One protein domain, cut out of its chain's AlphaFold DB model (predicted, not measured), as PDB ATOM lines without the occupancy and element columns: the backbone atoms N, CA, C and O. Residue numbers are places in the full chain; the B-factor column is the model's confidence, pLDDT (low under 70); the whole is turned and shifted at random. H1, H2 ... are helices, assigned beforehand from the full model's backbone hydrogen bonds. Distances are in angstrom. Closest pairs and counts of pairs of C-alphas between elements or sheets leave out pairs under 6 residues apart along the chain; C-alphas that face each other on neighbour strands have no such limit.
ATOM      1  N   TRP A 227      85.350 123.474 136.779       67.50
ATOM      2  CA  TRP A 227      84.611 122.368 136.164       67.50
ATOM      3  C   TRP A 227      85.339 121.768 134.950       67.50
ATOM      4  O   TRP A 227      85.212 120.581 134.664       67.50
ATOM      5  N   TRP A 228      86.175 122.555 134.271       69.25
ATOM      6  CA  TRP A 228      87.045 122.103 133.183       69.25
ATOM      7  C   TRP A 228      88.025 121.003 133.611       69.25
ATOM      8  O   TRP A 228      88.382 120.155 132.791       69.25
ATOM      9  N   LEU A 229      88.407 120.967 134.889       70.88
ATOM     10  CA  LEU A 229      89.302 119.964 135.453       70.88
ATOM     11  C   LEU A 229      88.643 118.580 135.532       70.88
ATOM     12  O   LEU A 229      89.333 117.576 135.375       70.88
ATOM     13  N   ASN A 230      87.308 118.497 135.660       75.19
ATOM     14  CA  ASN A 230      86.600 117.209 135.624       75.19
ATOM     15  C   ASN A 230      86.842 116.463 134.310       75.19
ATOM     16  O   ASN A 230      86.991 115.242 134.313       75.19
ATOM     17  N   ASN A 231      86.923 117.177 133.185       67.38
ATOM     18  CA  ASN A 231      87.196 116.539 131.900       67.38
ATOM     19  C   ASN A 231      88.628 115.971 131.844       67.38
ATOM     20  O   ASN A 231      88.854 114.886 131.303       67.38
ATOM     21  N   LEU A 232      89.585 116.662 132.473       72.69
ATOM     22  CA  LEU A 232      90.965 116.199 132.609       72.69
ATOM     23  C   LEU A 232      91.056 114.970 133.528       72.69
ATOM     24  O   LEU A 232      91.712 113.995 133.173       72.69
ATOM     25  N   PHE A 233      90.331 114.960 134.650       79.19
ATOM     26  CA  PHE A 233      90.275 113.806 135.553       79.19
ATOM     27  C   PHE A 233      89.648 112.573 134.902       79.19
ATOM     28  O   PHE A 233      90.202 111.483 135.017       79.19
ATOM     29  N   ILE A 234      88.540 112.726 134.170       77.00
ATOM     30  CA  ILE A 234      87.918 111.607 133.443       77.00
ATOM     31  C   ILE A 234      88.875 111.058 132.378       77.00
ATOM     32  O   ILE A 234      88.991 109.842 132.221       77.00
ATOM     33  N   THR A 235      89.575 111.939 131.659       72.62
ATOM     34  CA  THR A 235      90.547 111.536 130.633       72.62
ATOM     35  C   THR A 235      91.729 110.798 131.258       72.62
ATOM     36  O   THR A 235      92.062 109.707 130.802       72.62
ATOM     37  N   GLY A 236      92.290 111.322 132.350       76.75
ATOM     38  CA  GLY A 236      93.362 110.672 133.106       76.75
ATOM     39  C   GLY A 236      92.956 109.354 133.766       76.75
ATOM     40  O   GLY A 236      93.787 108.464 133.911       76.75
ATOM     41  N   PHE A 237      91.676 109.188 134.111       82.62
ATOM     42  CA  PHE A 237      91.151 107.924 134.630       82.62
ATOM     43  C   PHE A 237      90.979 106.860 133.535       82.62
ATOM     44  O   PHE A 237      91.044 105.666 133.811       82.62
ATOM     45  N   ARG A 238      90.753 107.276 132.281       81.12
ATOM     46  CA  ARG A 238      90.554 106.369 131.135       81.12
ATOM     47  C   ARG A 238      91.837 106.052 130.368       81.12
ATOM     48  O   ARG A 238      91.900 105.014 129.716       81.12
ATOM     49  N   LYS A 239      92.831 106.941 130.391       81.50
ATOM     50  CA  LYS A 239      94.072 106.834 129.616       81.50
ATOM     51  C   LYS A 239      95.222 107.501 130.371       81.50
ATOM     52  O   LYS A 239      95.040 108.532 131.010       81.50
ATOM     53  N   ILE A 240      96.431 106.966 130.210       79.25
ATOM     54  CA  ILE A 240      97.668 107.652 130.603       79.25
ATOM     55  C   ILE A 240      97.799 108.933 129.763       79.25
ATOM     56  O   ILE A 240      97.997 108.873 128.546       79.25
ATOM     57  N   MET A 241      97.645 110.091 130.409       67.75
ATOM     58  CA  MET A 241      97.724 111.395 129.747       67.75
ATOM     59  C   MET A 241      99.113 111.601 129.142       67.75
ATOM     60  O   MET A 241     100.125 111.493 129.829       67.75
ATOM     61  N   THR A 242      99.158 111.900 127.845       71.75
ATOM     62  CA  THR A 242     100.388 112.296 127.142       71.75
ATOM     63  C   THR A 242     100.403 113.820 126.965       71.75
ATOM     64  O   THR A 242      99.359 114.456 127.062       71.75
ATOM     65  N   TYR A 243     101.556 114.434 126.670       59.72
ATOM     66  CA  TYR A 243     101.689 115.893 126.497       59.72
ATOM     67  C   TYR A 243     100.696 116.501 125.480       59.72
ATOM     68  O   TYR A 243     100.265 117.634 125.650       59.72
ATOM     69  N   GLY A 244     100.281 115.738 124.461       61.34
ATOM     70  CA  GLY A 244      99.263 116.161 123.487       61.34
ATOM     71  C   GLY A 244      97.810 116.121 123.986       61.34
ATOM     72  O   GLY A 244      96.937 116.661 123.315       61.34
ATOM     73  N   ASP A 245      97.547 115.501 125.140       58.78
ATOM     74  CA  ASP A 245      96.227 115.473 125.785       58.78
ATOM     75  C   ASP A 245      96.069 116.609 126.818       58.78
ATOM     76  O   ASP A 245      94.974 116.825 127.344       58.78
ATOM     77  N   LEU A 246      97.153 117.337 127.123       63.09
ATOM     78  CA  LEU A 246      97.117 118.515 127.985       63.09
ATOM     79  C   LEU A 246      96.678 119.745 127.186       63.09
ATOM     80  O   LEU A 246      97.025 119.930 126.021       63.09
ATOM     81  N   PHE A 247      95.914 120.615 127.839       65.12
ATOM     82  CA  PHE A 247      95.470 121.865 127.238       65.12
ATOM     83  C   PHE A 247      96.650 122.798 126.945       65.12
ATOM     84  O   PHE A 247      97.604 122.861 127.722       65.12
ATOM     85  N   ASN A 248      96.559 123.567 125.858       62.66
ATOM     86  CA  ASN A 248      97.534 124.621 125.582       62.66
ATOM     87  C   ASN A 248      97.539 125.653 126.717       62.66
ATOM     88  O   ASN A 248      96.483 126.052 127.208       62.66
ATOM     89  N   ILE A 249      98.738 126.081 127.110       61.94
ATOM     90  CA  ILE A 249      98.946 127.119 128.124       61.94
ATOM     91  C   ILE A 249      98.409 128.450 127.574       61.94
ATOM     92  O   ILE A 249      98.646 128.774 126.408       61.94
ATOM     93  N   ASP A 250      97.676 129.206 128.400       62.72
ATOM     94  CA  ASP A 250      97.189 130.548 128.051       62.72
ATOM     95  C   ASP A 250      98.367 131.419 127.569       62.72
ATOM     96  O   ASP A 250      99.428 131.452 128.199       62.72
ATOM     97  N   GLU A 251      98.191 132.148 126.462       61.50
ATOM     98  CA  GLU A 251      99.205 133.063 125.920       61.50
ATOM     99  C   GLU A 251      99.727 134.059 126.967       61.50
ATOM    100  O   GLU A 251     100.876 134.488 126.892       61.50
ATOM    101  N   ARG A 252      98.922 134.396 127.982       58.91
ATOM    102  CA  ARG A 252      99.311 135.295 129.081       58.91
ATOM    103  C   ARG A 252     100.387 134.724 130.001       58.91
ATOM    104  O   ARG A 252     101.119 135.505 130.604       58.91
ATOM    105  N   ILE A 253     100.459 133.399 130.124       62.44
ATOM    106  CA  ILE A 253     101.431 132.674 130.961       62.44
ATOM    107  C   ILE A 253     102.499 132.013 130.073       62.44
ATOM    108  O   ILE A 253     103.388 131.307 130.544       62.44
ATOM    109  N   ASN A 254     102.451 132.258 128.761       72.38
ATOM    110  CA  ASN A 254     103.467 131.775 127.848       72.38
ATOM    111  C   ASN A 254     104.809 132.446 128.170       72.38
ATOM    112  O   ASN A 254     104.924 133.675 128.165       72.38
ATOM    113  N   SER A 255     105.826 131.623 128.433       76.12
ATOM    114  CA  SER A 255     107.163 132.075 128.818       76.12
ATOM    115  C   SER A 255     107.759 133.056 127.815       76.12
ATOM    116  O   SER A 255     108.384 134.021 128.232       76.12
ATOM    117  N   ARG A 256     107.497 132.885 126.512       74.19
ATOM    118  CA  ARG A 256     107.983 133.808 125.473       74.19
ATOM    119  C   ARG A 256     107.392 135.209 125.618       74.19
ATOM    120  O   ARG A 256     108.114 136.194 125.528       74.19
ATOM    121  N   VAL A 257     106.090 135.299 125.887       75.62
ATOM    122  CA  VAL A 257     105.377 136.580 126.029       75.62
ATOM    123  C   VAL A 257     105.793 137.297 127.315       75.62
ATOM    124  O   VAL A 257     105.943 138.521 127.340       75.62
ATOM    125  N   LEU A 258     105.989 136.538 128.395       79.75
ATOM    126  CA  LEU A 258     106.492 137.052 129.668       79.75
ATOM    127  C   LEU A 258     107.934 137.549 129.556       79.75
ATOM    128  O   LEU A 258     108.228 138.624 130.074       79.75
ATOM    129  N   ASP A 259     108.796 136.815 128.855       82.06
ATOM    130  CA  ASP A 259     110.198 137.183 128.654       82.06
ATOM    131  C   ASP A 259     110.329 138.465 127.816       82.06
ATOM    132  O   ASP A 259     111.046 139.394 128.188       82.06
ATOM    133  N   GLU A 260     109.528 138.608 126.755       83.38
ATOM    134  CA  GLU A 260     109.467 139.846 125.970       83.38
ATOM    135  C   GLU A 260     108.974 141.044 126.794       83.38
ATOM    136  O   GLU A 260     109.560 142.131 126.731       83.38
ATOM    137  N   LYS A 261     107.922 140.862 127.606       81.81
ATOM    138  CA  LYS A 261     107.427 141.917 128.504       81.81
ATOM    139  C   LYS A 261     108.455 142.295 129.560       81.81
ATOM    140  O   LYS A 261     108.674 143.484 129.791       81.81
ATOM    141  N   MET A 262     109.086 141.305 130.185       85.94
ATOM    142  CA  MET A 262     110.110 141.517 131.201       85.94
ATOM    143  C   MET A 262     111.315 142.239 130.601       85.94
ATOM    144  O   MET A 262     111.756 143.245 131.153       85.94
ATOM    145  N   GLY A 263     111.787 141.807 129.429       88.06
ATOM    146  CA  GLY A 263     112.860 142.466 128.691       88.06
ATOM    147  C   GLY A 263     112.507 143.899 128.278       88.06
ATOM    148  O   GLY A 263     113.354 144.793 128.355       88.06
ATOM    149  N   GLY A 264     111.253 144.144 127.890       86.00
ATOM    150  CA  GLY A 264     110.728 145.478 127.603       86.00
ATOM    151  C   GLY A 264     110.775 146.398 128.825       86.00
ATOM    152  O   GLY A 264     111.375 147.472 128.763       86.00
ATOM    153  N   SER A 265     110.210 145.964 129.953       85.25
ATOM    154  CA  SER A 265     110.230 146.726 131.207       85.25
ATOM    155  C   SER A 265     111.650 146.927 131.741       85.25
ATOM    156  O   SER A 265     111.997 148.038 132.141       85.25
ATOM    157  N   TRP A 266     112.509 145.908 131.681       86.69
ATOM    158  CA  TRP A 266     113.899 145.987 132.136       86.69
ATOM    159  C   TRP A 266     114.698 147.064 131.393       86.69
ATOM    160  O   TRP A 266     115.412 147.845 132.020       86.69
ATOM    161  N   LYS A 267     114.530 147.174 130.067       86.50
ATOM    162  CA  LYS A 267     115.178 148.216 129.246       86.50
ATOM    163  C   LYS A 267     114.697 149.630 129.573       86.50
ATOM    164  O   LYS A 267     115.452 150.583 129.393       86.50
TER     165      LYS A 267
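This is residues 227 to 267 of the 282 residues of an uncharacterized protein of Coccidioides immitis RMSCC 2394 (UniProt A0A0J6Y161). Two short helices, H1 and H2, lie toward opposite ends of a drawn-out shape, joined by a long winding link that folds back after H1. Residues 248 to 267, of which 255 to 267 belong to H2, stick out as a free arm that makes much of the length. The printed part has 41 residues, with H1 before H2 and no named strand; its class is all helix. It is extended, with a radius of gyration of the C-alphas of 15.6 A and spans of 49 by 21 by 9 A.

Find C-alpha 228 at (87.045, 122.103, 133.183); from there H1, residues 228 to 238, runs 16.3 A. Then look at C-alpha 255, where H2, residues 255 to 267, begins; it runs 18.0 A to C-alpha 267 at (115.178, 148.216, 129.246).

H1 and H2 are apart. In H2 every O i to N i+4 pair is within hydrogen-bond range; in H1, 6 of 7 are.

The C-alphas farthest apart, those of Arg 238 and Lys 267, are 48.6 A apart. The link from H1 to H2, 16 residues, is long. The printed part has no cut. Its mean pLDDT is 73.5; look for values under 70 at residues 227 to 228, 231, 241 and 243 to 253.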